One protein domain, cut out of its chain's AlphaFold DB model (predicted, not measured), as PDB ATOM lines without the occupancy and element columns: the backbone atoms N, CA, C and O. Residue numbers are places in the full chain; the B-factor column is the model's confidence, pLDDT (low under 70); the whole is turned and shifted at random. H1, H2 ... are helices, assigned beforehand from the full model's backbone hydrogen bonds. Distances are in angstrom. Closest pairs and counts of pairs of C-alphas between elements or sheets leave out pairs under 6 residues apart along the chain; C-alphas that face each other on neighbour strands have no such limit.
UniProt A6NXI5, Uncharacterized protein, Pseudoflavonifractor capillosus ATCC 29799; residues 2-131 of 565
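Overview. This is residues 2 to 131 of the 565 residues of an uncharacterized protein of Pseudoflavonifractor capillosus ATCC 29799 (UniProt A6NXI5). The model is a long, thin rod: two long helices, H2 and H4, follow one another along it with a short overlap, and H3 folds back beside their junction. H1 packs on the first part of H2 at one end of the rod; at the other, the helical hairpin of H5 and H6 lies along the later part of H4. The printed part has 130 residues with six named helices, H1 to H6 in chain order, and no named strand; the class is all helix. It is extended, with a radius of gyration of the C-alphas of 24.3 A and spans of 82 by 25 by 16 A.

Arrangement. Start at H1, residues 2 to 6, which touches H2, residues 12 to 37; the closest C-alphas, of Arg 2 and Leu 19, are 6.4 A apart. With residues 34 to 37 alone, H2 touches H3, residues 46 to 58, in a hairpin at a shallow tilt of 21 degrees, closest at the C-alphas of Leu 37 and Met 52, 6.4 A. Next comes the hub, H4, residues 63 to 95, which touches four helices. It forms a hairpin with H3, closest at the C-alphas of Glu 46 and Val 77, 5.6 A. It runs the same way as H2, touching it with residues 65 to 69 alone. Look then at H5, residues 101 to 114: the C-alphas of Phe 89 and Ile 111, 6.7 A, are its closest to H4. H6, residues 118 to 128, touches H4 at a shallow tilt of 28 degrees, closest at the C-alphas of Ser 82 and Ala 119, 5.7 A. H2 to H6 form an up-and-down bundle, each running against the one before it. Every O i to N i+4 pair is within hydrogen-bond range in H1, H3 and H5; in H2 it is 20 of 22, in H4 27 of 29, in H6 5 of 7.

Along the chain. Find C-alpha 2 at (74.879, 155.321, 165.855), where H1 begins. H2 measures 36.4 A from first to last C-alpha, H3 18.4 A and H5 20.0 A. H4 runs 46.0 A from C-alpha 63 at (91.794, 151.536, 160.841), with a kink of 26 degrees near residue 70. H6 ends at C-alpha 128, (127.867, 139.318, 143.827).

Size, cuts and confidence. The C-alphas of Ala 10 and Thr 99 are the two farthest apart, 81.7 A. Residues 8 to 14, of which 12 to 14 belong to H2, stand free. The printed part has no cut, and no link is long. The mean pLDDT of the printed part is 84.4; look for values under 70 at residues 2, 5, 11 to 19 and 21.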
ATOM      1  N   ARG A   2      74.582 156.648 165.280       69.88
ATOM      2  CA  ARG A   2      74.879 155.321 165.855       69.88
ATOM      3  C   ARG A   2      74.931 155.295 167.390       69.88
ATOM      4  O   ARG A   2      74.164 154.573 168.013       69.88
ATOM      5  N   GLU A   3      75.708 156.181 168.017       74.81
ATOM      6  CA  GLU A   3      75.769 156.265 169.490       74.81
ATOM      7  C   GLU A   3      74.443 156.649 170.171       74.81
ATOM      8  O   GLU A   3      74.225 156.330 171.341       74.81
ATOM      9  N   LYS A   4      73.576 157.397 169.474       76.12
ATOM     10  CA  LYS A   4      72.251 157.771 169.988       76.12
ATOM     11  C   LYS A   4      71.288 156.584 169.897       76.12
ATOM     12  O   LYS A   4      70.501 156.404 170.816       76.12
ATOM     13  N   LEU A   5      71.392 155.771 168.841       66.50
ATOM     14  CA  LEU A   5      70.644 154.519 168.666       66.50
ATOM     15  C   LEU A   5      71.064 153.446 169.678       66.50
ATOM     16  O   LEU A   5      70.198 152.821 170.277       66.50
ATOM     17  N   GLN A   6      72.365 153.298 169.953       72.38
ATOM     18  CA  GLN A   6      72.866 152.371 170.983       72.38
ATOM     19  C   GLN A   6      72.329 152.700 172.384       72.38
ATOM     20  O   GLN A   6      72.075 151.809 173.187       72.38
ATOM     21  N   ARG A   7      72.135 153.991 172.678       80.88
ATOM     22  CA  ARG A   7      71.619 154.481 173.967       80.88
ATOM     23  C   ARG A   7      70.095 154.615 174.012       80.88
ATOM     24  O   ARG A   7      69.562 155.030 175.039       80.88
ATOM     25  N   TYR A   8      69.400 154.319 172.914       75.00
ATOM     26  CA  TYR A   8      67.951 154.459 172.830       75.00
ATOM     27  C   TYR A   8      67.259 153.335 173.607       75.00
ATOM     28  O   TYR A   8      67.672 152.179 173.531       75.00
ATOM     29  N   ASP A   9      66.214 153.663 174.366       70.88
ATOM     30  CA  ASP A   9      65.499 152.696 175.205       70.88
ATOM     31  C   ASP A   9      64.402 151.992 174.388       70.88
ATOM     32  O   ASP A   9      63.295 152.497 174.209       70.88
ATOM     33  N   ALA A  10      64.757 150.844 173.814       70.12
ATOM     34  CA  ALA A  10      63.893 149.986 173.007       70.12
ATOM     35  C   ALA A  10      64.291 148.507 173.180       70.12
ATOM     36  O   ALA A  10      65.336 148.197 173.755       70.12
ATOM     37  N   LEU A  11      63.470 147.586 172.665       63.00
ATOM     38  CA  LEU A  11      63.813 146.160 172.578       63.00
ATOM     39  C   LEU A  11      65.034 145.957 171.670       63.00
ATOM     40  O   LEU A  11      65.081 146.515 170.578       63.00
ATOM     41  N   GLU A  12      65.987 145.126 172.094       68.38
ATOM     42  CA  GLU A  12      67.275 144.958 171.401       68.38
ATOM     43  C   GLU A  12      67.120 144.430 169.968       68.38
ATOM     44  O   GLU A  12      67.730 144.968 169.049       68.38
ATOM     45  N   LYS A  13      66.180 143.498 169.752       61.09
ATOM     46  CA  LYS A  13      65.733 143.038 168.423       61.09
ATOM     47  C   LYS A  13      65.376 144.196 167.482       61.09
ATOM     48  O   LYS A  13      65.651 144.136 166.292       61.09
ATOM     49  N   ASN A  14      64.758 145.248 168.016       59.34
ATOM     50  CA  ASN A  14      64.315 146.393 167.227       59.34
ATOM     51  C   ASN A  14      65.421 147.438 167.045       59.34
ATOM     52  O   ASN A  14      65.236 148.342 166.246       59.34
ATOM     53  N   LYS A  15      66.533 147.365 167.788       65.00
ATOM     54  CA  LYS A  15      67.697 148.246 167.598       65.00
ATOM     55  C   LYS A  15      68.742 147.617 166.697       65.00
ATOM     56  O   LYS A  15      69.355 148.354 165.937       65.00
ATOM     57  N   ALA A  16      68.926 146.298 166.782       65.44
ATOM     58  CA  ALA A  16      69.938 145.552 166.041       65.44
ATOM     59  C   ALA A  16      69.867 145.856 164.537       65.44
ATOM     60  O   ALA A  16      70.818 146.413 164.004       65.44
ATOM     61  N   ALA A  17      68.693 145.685 163.921       67.50
ATOM     62  CA  ALA A  17      68.491 145.957 162.495       67.50
ATOM     63  C   ALA A  17      68.767 147.422 162.085       67.50
ATOM     64  O   ALA A  17      69.223 147.694 160.981       67.50
ATOM     65  N   TYR A  18      68.506 148.405 162.959       61.78
ATOM     66  CA  TYR A  18      68.818 149.811 162.655       61.78
ATOM     67  C   TYR A  18      70.290 150.146 162.898       61.78
ATOM     68  O   TYR A  18      70.843 151.014 162.227       61.78
ATOM     69  N   LEU A  19      70.923 149.507 163.882       65.50
ATOM     70  CA  LEU A  19      72.349 149.659 164.151       65.50
ATOM     71  C   LEU A  19      73.192 149.039 163.039       65.50
ATOM     72  O   LEU A  19      74.214 149.624 162.692       65.50
ATOM     73  N   GLU A  20      72.743 147.917 162.488       71.44
ATOM     74  CA  GLU A  20      73.310 147.240 161.323       71.44
ATOM     75  C   GLU A  20      73.253 148.143 160.089       71.44
ATOM     76  O   GLU A  20      74.300 148.624 159.665       71.44
ATOM     77  N   ARG A  21      72.057 148.576 159.663       67.69
ATOM     78  CA  ARG A  21      71.891 149.513 158.529       67.69
ATOM     79  C   ARG A  21      72.691 150.810 158.664       67.69
ATOM     80  O   ARG A  21      73.219 151.346 157.694       67.69
ATOM     81  N   VAL A  22      72.769 151.371 159.875       70.81
ATOM     82  CA  VAL A  22      73.577 152.580 160.122       70.81
ATOM     83  C   VAL A  22      75.074 152.274 160.058       70.81
ATOM     84  O   VAL A  22      75.841 153.151 159.670       70.81
ATOM     85  N   SER A  23      75.502 151.073 160.448       73.88
ATOM     86  CA  SER A  23      76.905 150.659 160.355       73.88
ATOM     87  C   SER A  23      77.300 150.385 158.901       73.88
ATOM     88  O   SER A  23      78.318 150.915 158.473       73.88
ATOM     89  N   GLU A  24      76.461 149.695 158.126       73.81
ATOM     90  CA  GLU A  24      76.641 149.493 156.678       73.81
ATOM     91  C   GLU A  24      76.747 150.826 155.938       73.81
ATOM     92  O   GLU A  24      77.703 151.073 155.204       73.81
ATOM     93  N   ARG A  25      75.822 151.761 156.199       77.50
ATOM     94  CA  ARG A  25      75.866 153.072 155.540       77.50
ATOM     95  C   ARG A  25      77.109 153.880 155.918       77.50
ATOM     96  O   ARG A  25      77.596 154.645 155.091       77.50
ATOM     97  N   LEU A  26      77.619 153.731 157.143       78.62
ATOM     98  CA  LEU A  26      78.877 154.366 157.548       78.62
ATOM     99  C   LEU A  26      80.074 153.788 156.788       78.62
ATOM    100  O   LEU A  26      80.934 154.566 156.393       78.62
ATOM    101  N   ILE A  27      80.104 152.474 156.546       78.25
ATOM    102  CA  ILE A  27      81.154 151.826 155.743       78.25
ATOM    103  C   ILE A  27      81.156 152.385 154.320       78.25
ATOM    104  O   ILE A  27      82.205 152.805 153.837       78.25
ATOM    105  N   VAL A  28      79.984 152.485 153.686       78.62
ATOM    106  CA  VAL A  28      79.858 153.066 152.337       78.62
ATOM    107  C   VAL A  28      80.367 154.510 152.301       78.62
ATOM    108  O   VAL A  28      81.186 154.845 151.452       78.62
ATOM    109  N   ILE A  29      79.951 155.350 153.258       78.75
ATOM    110  CA  ILE A  29      80.395 156.754 153.332       78.75
ATOM    111  C   ILE A  29      81.911 156.846 153.529       78.75
ATOM    112  O   ILE A  29      82.567 157.643 152.861       78.75
ATOM    113  N   TRP A  30      82.482 156.037 154.426       85.00
ATOM    114  CA  TRP A  30      83.929 156.019 154.631       85.00
ATOM    115  C   TRP A  30      84.668 155.625 153.356       85.00
ATOM    116  O   TRP A  30      85.644 156.285 153.016       85.00
ATOM    117  N   ASN A  31      84.195 154.614 152.628       81.81
ATOM    118  CA  ASN A  31      84.814 154.186 151.375       81.81
ATOM    119  C   ASN A  31      84.736 155.263 150.285       81.81
ATOM    120  O   ASN A  31      85.737 155.520 149.619       81.81
ATOM    121  N   GLU A  32      83.589 155.928 150.125       84.19
ATOM    122  CA  GLU A  32      83.422 157.037 149.175       84.19
ATOM    123  C   GLU A  32      84.364 158.209 149.505       84.19
ATOM    124  O   GLU A  32      85.081 158.704 148.633       84.19
ATOM    125  N   GLU A  33      84.415 158.634 150.773       86.06
ATOM    126  CA  GLU A  33      85.238 159.770 151.197       86.06
ATOM    127  C   GLU A  33      86.743 159.446 151.175       86.06
ATOM    128  O   GLU A  33      87.541 160.269 150.721       86.06
ATOM    129  N   LEU A  34      87.149 158.243 151.595       88.75
ATOM    130  CA  LEU A  34      88.540 157.780 151.508       88.75
ATOM    131  C   LEU A  34      88.999 157.616 150.054       88.75
ATOM    132  O   LEU A  34      90.130 157.984 149.729       88.75
ATOM    133  N   SER A  35      88.120 157.135 149.170       88.62
ATOM    134  CA  SER A  35      88.380 157.065 147.728       88.62
ATOM    135  C   SER A  35      88.590 158.458 147.134       88.62
ATOM    136  O   SER A  35      89.579 158.693 146.441       88.62
ATOM    137  N   ALA A  36      87.740 159.425 147.494       88.19
ATOM    138  CA  ALA A  36      87.893 160.810 147.059       88.19
ATOM    139  C   ALA A  36      89.205 161.449 147.555       88.19
ATOM    140  O   ALA A  36      89.846 162.192 146.810       88.19
ATOM    141  N   LEU A  37      89.643 161.139 148.781       89.62
ATOM    142  CA  LEU A  37      90.942 161.586 149.311       89.62
ATOM    143  C   LEU A  37      92.136 161.002 148.542       89.62
ATOM    144  O   LEU A  37      93.190 161.639 148.490       89.62
ATOM    145  N   CYS A  38      91.972 159.821 147.947       90.31
ATOM    146  CA  CYS A  38      92.997 159.135 147.159       90.31
ATOM    147  C   CYS A  38      92.819 159.324 145.644       90.31
ATOM    148  O   CYS A  38      93.480 158.636 144.868       90.31
ATOM    149  N   ALA A  39      91.930 160.211 145.192       87.88
ATOM    150  CA  ALA A  39      91.622 160.349 143.773       87.88
ATOM    151  C   ALA A  39      92.872 160.721 142.950       87.88
ATOM    152  O   ALA A  39      93.566 161.696 143.248       87.88
ATOM    153  N   GLY A  40      93.135 159.951 141.890       87.19
ATOM    154  CA  GLY A  40      94.270 160.166 140.988       87.19
ATOM    155  C   GLY A  40      95.629 159.736 141.547       87.19
ATOM    156  O   GLY A  40      96.661 160.166 141.024       87.19
ATOM    157  N   TYR A  41      95.660 158.908 142.598       88.81
ATOM    158  CA  TYR A  41      96.910 158.397 143.170       88.81
ATOM    159  C   TYR A  41      97.755 157.593 142.168       88.81
ATOM    160  O   TYR A  41      98.977 157.552 142.303       88.81
ATOM    161  N   GLU A  42      97.149 157.008 141.132       86.44
ATOM    162  CA  GLU A  42      97.833 156.199 140.115       86.44
ATOM    163  C   GLU A  42      98.899 156.998 139.351       86.44
ATOM    164  O   GLU A  42      99.914 156.450 138.920       86.44
ATOM    165  N   GLN A  43      98.696 158.310 139.204       87.44
ATOM    166  CA  GLN A  43      99.617 159.217 138.510       87.44
ATOM    167  C   GLN A  43     100.381 160.142 139.463       87.44
ATOM    168  O   GLN A  43     101.203 160.943 139.016       87.44
ATOM    169  N   ALA A  44     100.126 160.040 140.768       87.81
ATOM    170  CA  ALA A  44     100.773 160.867 141.772       87.81
ATOM    171  C   ALA A  44     102.271 160.539 141.901       87.81
ATOM    172  O   ALA A  44     102.713 159.416 141.630       87.81
ATOM    173  N   ASP A  45     103.046 161.551 142.299       88.75
ATOM    174  CA  ASP A  45     104.449 161.412 142.687       88.75
ATOM    175  C   ASP A  45     104.582 161.066 144.183       88.75
ATOM    176  O   ASP A  45     103.599 161.050 144.926       88.75
ATOM    177  N   GLU A  46     105.804 160.777 144.643       90.25
ATOM    178  CA  GLU A  46     106.058 160.376 146.037       90.25
ATOM    179  C   GLU A  46     105.531 161.404 147.053       90.25
ATOM    180  O   GLU A  46     104.973 161.028 148.086       90.25
ATOM    181  N   ALA A  47     105.679 162.700 146.760       92.00
ATOM    182  CA  ALA A  47     105.241 163.767 147.653       92.00
ATOM    183  C   ALA A  47     103.710 163.828 147.737       92.00
ATOM    184  O   ALA A  47     103.159 163.856 148.838       92.00
ATOM    185  N   ALA A  48     103.027 163.771 146.593       90.88
ATOM    186  CA  ALA A  48     101.572 163.755 146.525       90.88
ATOM    187  C   ALA A  48     100.977 162.493 147.177       90.88
ATOM    188  O   ALA A  48     100.025 162.602 147.950       90.88
ATOM    189  N   CYS A  49     101.568 161.311 146.960       91.25
ATOM    190  CA  CYS A  49     101.173 160.089 147.674       91.25
ATOM    191  C   CYS A  49     101.383 160.221 149.191       91.25
ATOM    192  O   CYS A  49     100.557 159.747 149.972       91.25
ATOM    193  N   GLY A  50     102.462 160.883 149.623       91.81
ATOM    194  CA  GLY A  50     102.723 161.189 151.029       91.81
ATOM    195  C   GLY A  50     101.655 162.092 151.653       91.81
ATOM    196  O   GLY A  50     101.172 161.804 152.752       91.81
ATOM    197  N   ASP A  51     101.237 163.134 150.935       94.12
ATOM    198  CA  ASP A  51     100.170 164.045 151.362       94.12
ATOM    199  C   ASP A  51      98.812 163.324 151.451       94.12
ATOM    200  O   ASP A  51      98.100 163.465 152.450       94.12
ATOM    201  N   MET A  52      98.482 162.479 150.467       94.94
ATOM    202  CA  MET A  52      97.276 161.635 150.488       94.94
ATOM    203  C   MET A  52      97.300 160.649 151.662       94.94
ATOM    204  O   MET A  52      96.311 160.509 152.381       94.94
ATOM    205  N   LYS A  53      98.448 160.014 151.929       94.12
ATOM    206  CA  LYS A  53      98.617 159.086 153.058       94.12
ATOM    207  C   LYS A  53      98.374 159.788 154.393       94.12
ATOM    208  O   LYS A  53      97.692 159.241 155.259       94.12
ATOM    209  N   ALA A  54      98.885 161.009 154.554       94.00
ATOM    210  CA  ALA A  54      98.633 161.822 155.741       94.00
ATOM    211  C   ALA A  54      97.148 162.210 155.872       94.00
ATOM    212  O   ALA A  54      96.605 162.175 156.978       94.00
ATOM    213  N   ALA A  55      96.481 162.528 154.758       93.62
ATOM    214  CA  ALA A  55      95.052 162.836 154.737       93.62
ATOM    215  C   ALA A  55      94.190 161.625 155.141       93.62
ATOM    216  O   ALA A  55      93.307 161.769 155.986       93.62
ATOM    217  N   VAL A  56      94.495 160.429 154.627       93.81
ATOM    218  CA  VAL A  56      93.822 159.167 154.998       93.81
ATOM    219  C   VAL A  56      94.039 158.832 156.477       93.81
ATOM    220  O   VAL A  56      93.097 158.468 157.177       93.81
ATOM    221  N   GLN A  57      95.261 159.001 156.994       93.38
ATOM    222  CA  GLN A  57      95.549 158.755 158.413       93.38
ATOM    223  C   GLN A  57      94.766 159.692 159.341       93.38
ATOM    224  O   GLN A  57      94.283 159.259 160.390       93.38
ATOM    225  N   ALA A  58      94.630 160.962 158.950       93.56
ATOM    226  CA  ALA A  58      93.911 161.982 159.710       93.56
ATOM    227  C   ALA A  58      92.378 161.867 159.615       93.56
ATOM    228  O   ALA A  58      91.678 162.514 160.396       93.56
ATOM    229  N   TYR A  59      91.857 161.071 158.677       93.19
ATOM    230  CA  TYR A  59      90.424 160.881 158.476       93.19
ATOM    231  C   TYR A  59      89.787 160.065 159.619       93.19
ATOM    232  O   TYR A  59      90.386 159.122 160.142       93.19
ATOM    233  N   ASP A  60      88.570 160.424 160.035       91.19
ATOM    234  CA  ASP A  60      87.883 159.827 161.196       91.19
ATOM    235  C   ASP A  60      87.106 158.551 160.809       91.19
ATOM    236  O   ASP A  60      85.875 158.496 160.847       91.19
ATOM    237  N   ALA A  61      87.857 157.525 160.398       87.81
ATOM    238  CA  ALA A  61      87.369 156.174 160.109       87.81
ATOM    239  C   ALA A  61      88.117 155.110 160.941       87.81
ATOM    240  O   ALA A  61      89.230 155.369 161.411       87.81
ATOM    241  N   PRO A  62      87.541 153.907 161.130       86.44
ATOM    242  CA  PRO A  62      88.254 152.767 161.701       86.44
ATOM    243  C   PRO A  62      89.486 152.395 160.869       86.44
ATOM    244  O   PRO A  62      89.460 152.500 159.645       86.44
ATOM    245  N   GLU A  63      90.545 151.912 161.523       90.56
ATOM    246  CA  GLU A  63      91.794 151.536 160.841       90.56
ATOM    247  C   GLU A  63      91.588 150.443 159.784       90.56
ATOM    248  O   GLU A  63      92.153 150.551 158.702       90.56
ATOM    249  N   GLU A  64      90.695 149.481 160.040       87.75
ATOM    250  CA  GLU A  64      90.310 148.431 159.082       87.75
ATOM    251  C   GLU A  64      89.828 149.005 157.739       87.75
ATOM    252  O   GLU A  64      90.082 148.425 156.691       87.75
ATOM    253  N   GLN A  65      89.181 150.176 157.755       85.56
ATOM    254  CA  GLN A  65      88.686 150.827 156.540       85.56
ATOM    255  C   GLN A  65      89.736 151.718 155.873       85.56
ATOM    256  O   GLN A  65      89.663 151.976 154.677       85.56
ATOM    257  N   LYS A  66      90.744 152.184 156.619       88.38
ATOM    258  CA  LYS A  66      91.859 152.974 156.072       88.38
ATOM    259  C   LYS A  66      92.923 152.100 155.423       88.38
ATOM    260  O   LYS A  66      93.558 152.527 154.460       88.38
ATOM    261  N   GLU A  67      93.146 150.909 155.970       91.69
ATOM    262  CA  GLU A  67      94.244 150.014 155.601       91.69
ATOM    263  C   GLU A  67      94.319 149.715 154.092       91.69
ATOM    264  O   GLU A  67      95.406 149.883 153.529       91.69
ATOM    265  N   PRO A  68      93.216 149.406 153.382       89.94
ATOM    266  CA  PRO A  68      93.265 149.173 151.939       89.94
ATOM    267  C   PRO A  68      93.810 150.373 151.151       89.94
ATOM    268  O   PRO A  68      94.616 150.207 150.235       89.94
ATOM    269  N   PHE A  69      93.423 151.593 151.527       91.19
ATOM    270  CA  PHE A  69      93.863 152.825 150.866       91.19
ATOM    271  C   PHE A  69      95.322 153.154 151.193       91.19
ATOM    272  O   PHE A  69      96.096 153.519 150.307       91.19
ATOM    273  N   LEU A  70      95.728 152.967 152.452       92.69
ATOM    274  CA  LEU A  70      97.121 153.139 152.871       92.69
ATOM    275  C   LEU A  70      98.052 152.157 152.152       92.69
ATOM    276  O   LEU A  70      99.147 152.557 151.751       92.69
ATOM    277  N   ASN A  71      97.611 150.912 151.952       92.25
ATOM    278  CA  ASN A  71      98.367 149.890 151.234       92.25
ATOM    279  C   ASN A  71      98.516 150.236 149.749       92.25
ATOM    280  O   ASN A  71      99.627 150.163 149.231       92.25
ATOM    281  N   ARG A  72      97.453 150.701 149.081       89.19
ATOM    282  CA  ARG A  72      97.526 151.151 147.676       89.19
ATOM    283  C   ARG A  72      98.481 152.332 147.490       89.19
ATOM    284  O   ARG A  72      99.318 152.315 146.590       89.19
ATOM    285  N   LEU A  73      98.410 153.332 148.370       91.50
ATOM    286  CA  LEU A  73      99.330 154.475 148.344       91.50
ATOM    287  C   LEU A  73     100.779 154.051 148.613       91.50
ATOM    288  O   LEU A  73     101.703 154.550 147.972       91.50
ATOM    289  N   GLN A  74     100.987 153.120 149.545       91.31
ATOM    290  CA  GLN A  74     102.308 152.574 149.841       91.31
ATOM    291  C   GLN A  74     102.875 151.792 148.648       91.31
ATOM    292  O   GLN A  74     104.022 152.021 148.269       91.31
ATOM    293  N   GLN A  75     102.065 150.936 148.026       91.25
ATOM    294  CA  GLN A  75     102.439 150.192 146.827       91.25
ATOM    295  C   GLN A  75     102.843 151.142 145.696       91.25
ATOM    296  O   GLN A  75     103.887 150.960 145.076       91.25
ATOM    297  N   ARG A  76     102.072 152.211 145.476       90.88
ATOM    298  CA  ARG A  76     102.396 153.218 144.463       90.88
ATOM    299  C   ARG A  76     103.757 153.879 144.704       90.88
ATOM    300  O   ARG A  76     104.541 154.049 143.772       90.88
ATOM    301  N   VAL A  77     104.064 154.234 145.952       90.50
ATOM    302  CA  VAL A  77     105.376 154.791 146.321       90.50
ATOM    303  C   VAL A  77     106.500 153.782 146.050       90.50
ATOM    304  O   VAL A  77     107.546 154.148 145.516       90.50
ATOM    305  N   GLU A  78     106.280 152.502 146.349       88.44
ATOM    306  CA  GLU A  78     107.249 151.436 146.073       88.44
ATOM    307  C   GLU A  78     107.476 151.205 144.575       88.44
ATOM    308  O   GLU A  78     108.606 150.920 144.166       88.44
ATOM    309  N   GLU A  79     106.450 151.364 143.740       87.19
ATOM    310  CA  GLU A  79     106.579 151.329 142.280       87.19
ATOM    311  C   GLU A  79     107.449 152.478 141.765       87.19
ATOM    312  O   GLU A  79     108.365 152.246 140.970       87.19
ATOM    313  N   ILE A  80     107.213 153.702 142.253       87.56
ATOM    314  CA  ILE A  80     108.019 154.885 141.912       87.56
ATOM    315  C   ILE A  80     109.480 154.637 142.286       87.56
ATOM    316  O   ILE A  80     110.367 154.756 141.440       87.56
ATOM    317  N   TRP A  81     109.736 154.216 143.527       88.31
ATOM    318  CA  TRP A  81     111.088 153.908 143.982       88.31
ATOM    319  C   TRP A  81     111.729 152.792 143.171       88.31
ATOM    320  O   TRP A  81     112.885 152.921 142.789       88.31
ATOM    321  N   SER A  82     110.995 151.727 142.852       85.56
ATOM    322  CA  SER A  82     111.519 150.617 142.049       85.56
ATOM    323  C   SER A  82     111.898 151.052 140.633       85.56
ATOM    324  O   SER A  82     112.890 150.558 140.091       85.56
ATOM    325  N   ALA A  83     111.154 151.989 140.040       84.00
ATOM    326  CA  ALA A  83     111.474 152.563 138.737       84.00
ATOM    327  C   ALA A  83     112.707 153.483 138.799       84.00
ATOM    328  O   ALA A  83     113.629 153.337 137.991       84.00
ATOM    329  N   GLU A  84     112.758 154.396 139.773       84.38
ATOM    330  CA  GLU A  84     113.883 155.318 139.976       84.38
ATOM    331  C   GLU A  84     115.185 154.576 140.302       84.38
ATOM    332  O   GLU A  84     116.208 154.763 139.633       84.38
ATOM    333  N   ASP A  85     115.129 153.704 141.308       85.62
ATOM    334  CA  ASP A  85     116.245 152.878 141.755       85.62
ATOM    335  C   ASP A  85     116.668 151.919 140.639       85.62
ATOM    336  O   ASP A  85     117.858 151.756 140.380       85.62
ATOM    337  N   GLY A  86     115.713 151.326 139.914       84.06
ATOM    338  CA  GLY A  86     115.987 150.440 138.785       84.06
ATOM    339  C   GLY A  86     116.810 151.119 137.690       84.06
ATOM    340  O   GLY A  86     117.844 150.586 137.280       84.06
ATOM    341  N   ALA A  87     116.406 152.318 137.261       83.38
ATOM    342  CA  ALA A  87     117.135 153.087 136.251       83.38
ATOM    343  C   ALA A  87     118.531 153.515 136.741       83.38
ATOM    344  O   ALA A  87     119.509 153.479 135.982       83.38
ATOM    345  N   LEU A  88     118.646 153.897 138.016       86.56
ATOM    346  CA  LEU A  88     119.921 154.257 138.632       86.56
ATOM    347  C   LEU A  88     120.874 153.055 138.699       86.56
ATOM    348  O   LEU A  88     122.030 153.158 138.282       86.56
ATOM    349  N   PHE A  89     120.393 151.916 139.195       88.44
ATOM    350  CA  PHE A  89     121.194 150.708 139.388       88.44
ATOM    351  C   PHE A  89     121.562 150.039 138.076       88.44
ATOM    352  O   PHE A  89     122.674 149.536 137.961       88.44
ATOM    353  N   GLU A  90     120.706 150.099 137.057       85.31
ATOM    354  CA  GLU A  90     121.074 149.666 135.710       85.31
ATOM    355  C   GLU A  90     122.243 150.485 135.161       85.31
ATOM    356  O   GLU A  90     123.229 149.924 134.680       85.31
ATOM    357  N   LYS A  91     122.182 151.814 135.291       86.69
ATOM    358  CA  LYS A  91     123.261 152.703 134.850       86.69
ATOM    359  C   LYS A  91     124.554 152.467 135.630       86.69
ATOM    360  O   LYS A  91     125.633 152.473 135.034       86.69
ATOM    361  N   LEU A  92     124.454 152.267 136.943       87.38
ATOM    362  CA  LEU A  92     125.595 151.961 137.804       87.38
ATOM    363  C   LEU A  92     126.208 150.604 137.441       87.38
ATOM    364  O   LEU A  92     127.422 150.517 137.262       87.38
ATOM    365  N   TYR A  93     125.377 149.576 137.255       85.06
ATOM    366  CA  TYR A  93     125.803 148.255 136.802       85.06
ATOM    367  C   TYR A  93     126.545 148.368 135.467       85.06
ATOM    368  O   TYR A  93     127.713 148.004 135.402       85.06
ATOM    369  N   LEU A  94     125.950 149.014 134.456       82.94
ATOM    370  CA  LEU A  94     126.551 149.246 133.133       82.94
ATOM    371  C   LEU A  94     127.909 149.957 133.171       82.94
ATOM    372  O   LEU A  94     128.797 149.641 132.376       82.94
ATOM    373  N   ALA A  95     128.064 150.936 134.062       85.62
ATOM    374  CA  ALA A  95     129.300 151.698 134.212       85.62
ATOM    375  C   ALA A  95     130.383 150.945 135.003       85.62
ATOM    376  O   ALA A  95     131.554 151.327 134.944       85.62
ATOM    377  N   THR A  96     130.006 149.899 135.740       86.75
ATOM    378  CA  THR A  96     130.923 149.123 136.573       86.75
ATOM    379  C   THR A  96     131.770 148.195 135.710       86.75
ATOM    380  O   THR A  96     131.262 147.425 134.891       86.75
ATOM    381  N   ASP A  97     133.088 148.235 135.906       86.19
ATOM    382  CA  ASP A  97     133.964 147.206 135.359       86.19
ATOM    383  C   ASP A  97     133.789 145.917 136.169       86.19
ATOM    384  O   ASP A  97     134.388 145.737 137.225       86.19
ATOM    385  N   ILE A  98     132.964 145.006 135.654       85.31
ATOM    386  CA  ILE A  98     132.662 143.716 136.292       85.31
ATOM    387  C   ILE A  98     133.867 142.765 136.393       85.31
ATOM    388  O   ILE A  98     133.740 141.675 136.948       85.31
ATOM    389  N   THR A  99     135.021 143.125 135.818       83.38
ATOM    390  CA  THR A  99     136.269 142.354 135.944       83.38
ATOM    391  C   THR A  99     137.184 142.863 137.054       83.38
ATOM    392  O   THR A  99     138.125 142.159 137.423       83.38
ATOM    393  N   ASP A 100     136.893 144.042 137.608       87.19
ATOM    394  CA  ASP A 100     137.615 144.637 138.727       87.19
ATOM    395  C   ASP A 100     136.833 144.429 140.033       87.19
ATOM    396  O   ASP A 100     135.746 144.975 140.234       87.19
ATOM    397  N   SER A 101     137.404 143.639 140.948       86.38
ATOM    398  CA  SER A 101     136.775 143.334 142.235       86.38
ATOM    399  C   SER A 101     136.536 144.576 143.092       86.38
ATOM    400  O   SER A 101     135.556 144.612 143.837       86.38
ATOM    401  N   ASP A 102     137.398 145.591 142.985       88.19
ATOM    402  CA  ASP A 102     137.266 146.819 143.770       88.19
ATOM    403  C   ASP A 102     136.139 147.702 143.210       88.19
ATOM    404  O   ASP A 102     135.364 148.287 143.971       88.19
ATOM    405  N   ALA A 103     135.987 147.745 141.880       88.06
ATOM    406  CA  ALA A 103     134.878 148.431 141.218       88.06
ATOM    407  C   ALA A 103     133.525 147.773 141.541       88.06
ATOM    408  O   ALA A 103     132.568 148.475 141.872       88.06
ATOM    409  N   VAL A 104     133.461 146.437 141.516       90.62
ATOM    410  CA  VAL A 104     132.266 145.662 141.895       90.62
ATOM    411  C   VAL A 104     131.896 145.893 143.359       90.62
ATOM    412  O   VAL A 104     130.732 146.151 143.658       90.62
ATOM    413  N   ALA A 105     132.870 145.855 144.275       89.69
ATOM    414  CA  ALA A 105     132.623 146.090 145.697       89.69
ATOM    415  C   ALA A 105     132.068 147.499 145.958       89.69
ATOM    416  O   ALA A 105     131.120 147.655 146.727       89.69
ATOM    417  N   LYS A 106     132.615 148.513 145.276       90.56
ATOM    418  CA  LYS A 106     132.148 149.897 145.388       90.56
ATOM    419  C   LYS A 106     130.723 150.074 144.856       90.56
ATOM    420  O   LYS A 106     129.908 150.703 145.520       90.56
ATOM    421  N   ALA A 107     130.417 149.505 143.690       89.69
ATOM    422  CA  ALA A 107     129.070 149.553 143.121       89.69
ATOM    423  C   ALA A 107     128.055 148.834 144.020       89.69
ATOM    424  O   ALA A 107     126.956 149.328 144.248       89.69
ATOM    425  N   LEU A 108     128.439 147.692 144.589       91.00
ATOM    426  CA  LEU A 108     127.600 146.936 145.512       91.00
ATOM    427  C   LEU A 108     127.326 147.704 146.812       91.00
ATOM    428  O   LEU A 108     126.204 147.662 147.312       91.00
ATOM    429  N   GLU A 109     128.317 148.416 147.352       92.19
ATOM    430  CA  GLU A 109     128.123 149.298 148.506       92.19
ATOM    431  C   GLU A 109     127.167 150.456 148.174       92.19
ATOM    432  O   GLU A 109     126.247 150.726 148.945       92.19
ATOM    433  N   GLU A 110     127.329 151.084 147.008       90.12
ATOM    434  CA  GLU A 110     126.479 152.189 146.547       90.12
ATOM    435  C   GLU A 110     125.014 151.756 146.351       90.12
ATOM    436  O   GLU A 110     124.103 152.451 146.810       90.12
ATOM    437  N   ILE A 111     124.771 150.570 145.777       89.12
ATOM    438  CA  ILE A 111     123.416 150.001 145.664       89.12
ATOM    439  C   ILE A 111     122.848 149.689 147.050       89.12
ATOM    440  O   ILE A 111     121.726 150.090 147.344       89.12
ATOM    441  N   LYS A 112     123.610 149.028 147.932       88.25
ATOM    442  CA  LYS A 112     123.127 148.674 149.282       88.25
ATOM    443  C   LYS A 112     122.816 149.901 150.148       88.25
ATOM    444  O   LYS A 112     121.978 149.800 151.035       88.25
ATOM    445  N   GLN A 113     123.471 151.038 149.910       88.06
ATOM    446  CA  GLN A 113     123.187 152.298 150.610       88.06
ATOM    447  C   GLN A 113     121.986 153.061 150.033       88.06
ATOM    448  O   GLN A 113     121.354 153.818 150.766       88.06
ATOM    449  N   THR A 114     121.689 152.882 148.744       85.56
ATOM    450  CA  THR A 114     120.673 153.674 148.025       85.56
ATOM    451  C   THR A 114     119.351 152.926 147.845       85.56
ATOM    452  O   THR A 114     118.313 153.561 147.707       85.56
ATOM    453  N   ALA A 115     119.373 151.592 147.850       85.56
ATOM    454  CA  ALA A 115     118.206 150.759 147.591       85.56
ATOM    455  C   ALA A 115     117.095 150.970 148.622       85.56
ATOM    456  O   ALA A 115     117.294 150.766 149.822       85.56
ATOM    457  N   ARG A 116     115.904 151.320 148.127       83.69
ATOM    458  CA  ARG A 116     114.687 151.487 148.931       83.69
ATOM    459  C   ARG A 116     113.750 150.283 148.835       83.69
ATOM    460  O   ARG A 116     112.979 150.047 149.759       83.69
ATOM    461  N   THR A 117     113.838 149.501 147.755       83.06
ATOM    462  CA  THR A 117     112.950 148.357 147.492       83.06
ATOM    463  C   THR A 117     113.705 147.067 147.147       83.06
ATOM    464  O   THR A 117     114.899 147.067 146.811       83.06
ATOM    465  N   ALA A 118     112.982 145.943 147.182       81.69
ATOM    466  CA  ALA A 118     113.490 144.624 146.795       81.69
ATOM    467  C   ALA A 118     113.846 144.518 145.296       81.69
ATOM    468  O   ALA A 118     114.576 143.614 144.896       81.69
ATOM    469  N   ALA A 119     113.419 145.468 144.453       78.19
ATOM    470  CA  ALA A 119     113.778 145.497 143.032       78.19
ATOM    471  C   ALA A 119     115.302 145.600 142.798       78.19
ATOM    472  O   ALA A 119     115.808 145.201 141.746       78.19
ATOM    473  N   SER A 120     116.045 146.094 143.793       82.81
ATOM    474  CA  SER A 120     117.509 146.180 143.795       82.81
ATOM    475  C   SER A 120     118.222 144.819 143.848       82.81
ATOM    476  O   SER A 120     119.357 144.699 143.372       82.81
ATOM    477  N   GLU A 121     117.564 143.770 144.359       85.44
ATOM    478  CA  GLU A 121     118.176 142.460 144.622       85.44
ATOM    479  C   GLU A 121     118.752 141.804 143.368       85.44
ATOM    480  O   GLU A 121     119.777 141.121 143.439       85.44
ATOM    481  N   ARG A 122     118.146 142.043 142.199       85.38
ATOM    482  CA  ARG A 122     118.653 141.517 140.923       85.38
ATOM    483  C   ARG A 122     120.032 142.082 140.571       85.38
ATOM    484  O   ARG A 122     120.884 141.339 140.091       85.38
ATOM    485  N   TYR A 123     120.275 143.362 140.855       87.12
ATOM    486  CA  TYR A 123     121.560 144.019 140.596       87.12
ATOM    487  C   TYR A 123     122.603 143.625 141.639       87.12
ATOM    488  O   TYR A 123     123.753 143.369 141.287       87.12
ATOM    489  N   ILE A 124     122.191 143.503 142.905       87.56
ATOM    490  CA  ILE A 124     123.050 142.986 143.977       87.56
ATOM    491  C   ILE A 124     123.495 141.561 143.637       87.56
ATOM    492  O   ILE A 124     124.690 141.285 143.615       87.56
ATOM    493  N   SER A 125     122.555 140.683 143.282       87.56
ATOM    494  CA  SER A 125     122.837 139.296 142.899       87.56
ATOM    495  C   SER A 125     123.756 139.206 141.681       87.56
ATOM    496  O   SER A 125     124.658 138.369 141.649       87.56
ATOM    497  N   ALA A 126     123.558 140.071 140.680       87.19
ATOM    498  CA  ALA A 126     124.428 140.137 139.511       87.19
ATOM    499  C   ALA A 126     125.863 140.531 139.898       87.19
ATOM    500  O   ALA A 126     126.799 139.818 139.538       87.19
ATOM    501  N   LEU A 127     126.032 141.597 140.690       87.94
ATOM    502  CA  LEU A 127     127.339 142.070 141.162       87.94
ATOM    503  C   LEU A 127     128.038 141.058 142.080       87.94
ATOM    504  O   LEU A 127     129.234 140.823 141.929       87.94
ATOM    505  N   GLU A 128     127.314 140.392 142.981       87.88
ATOM    506  CA  GLU A 128     127.867 139.318 143.827       87.88
ATOM    507  C   GLU A 128     128.311 138.101 142.995       87.88
ATOM    508  O   GLU A 128     129.241 137.384 143.372       87.88
ATOM    509  N   THR A 129     127.704 137.900 141.821       87.06
ATOM    510  CA  THR A 129     128.072 136.846 140.862       87.06
ATOM    511  C   THR A 129     129.251 137.257 139.959       87.06
ATOM    512  O   THR A 129     129.816 136.403 139.271       87.06
ATOM    513  N   CYS A 130     129.697 138.522 139.969       84.88
ATOM    514  CA  CYS A 130     130.839 139.015 139.183       84.88
ATOM    515  C   CYS A 130     132.194 138.543 139.746       84.88
ATOM    516  O   CYS A 130     133.017 139.325 140.215       84.88
ATOM    517  N   THR A 131     132.458 137.239 139.667       86.06
ATOM    518  CA  THR A 131     133.772 136.649 139.956       86.06
ATOM    519  C   THR A 131     134.383 136.060 138.688       86.06
ATOM    520  O   THR A 131     133.665 135.618 137.792       86.06
TER     521      THR A 131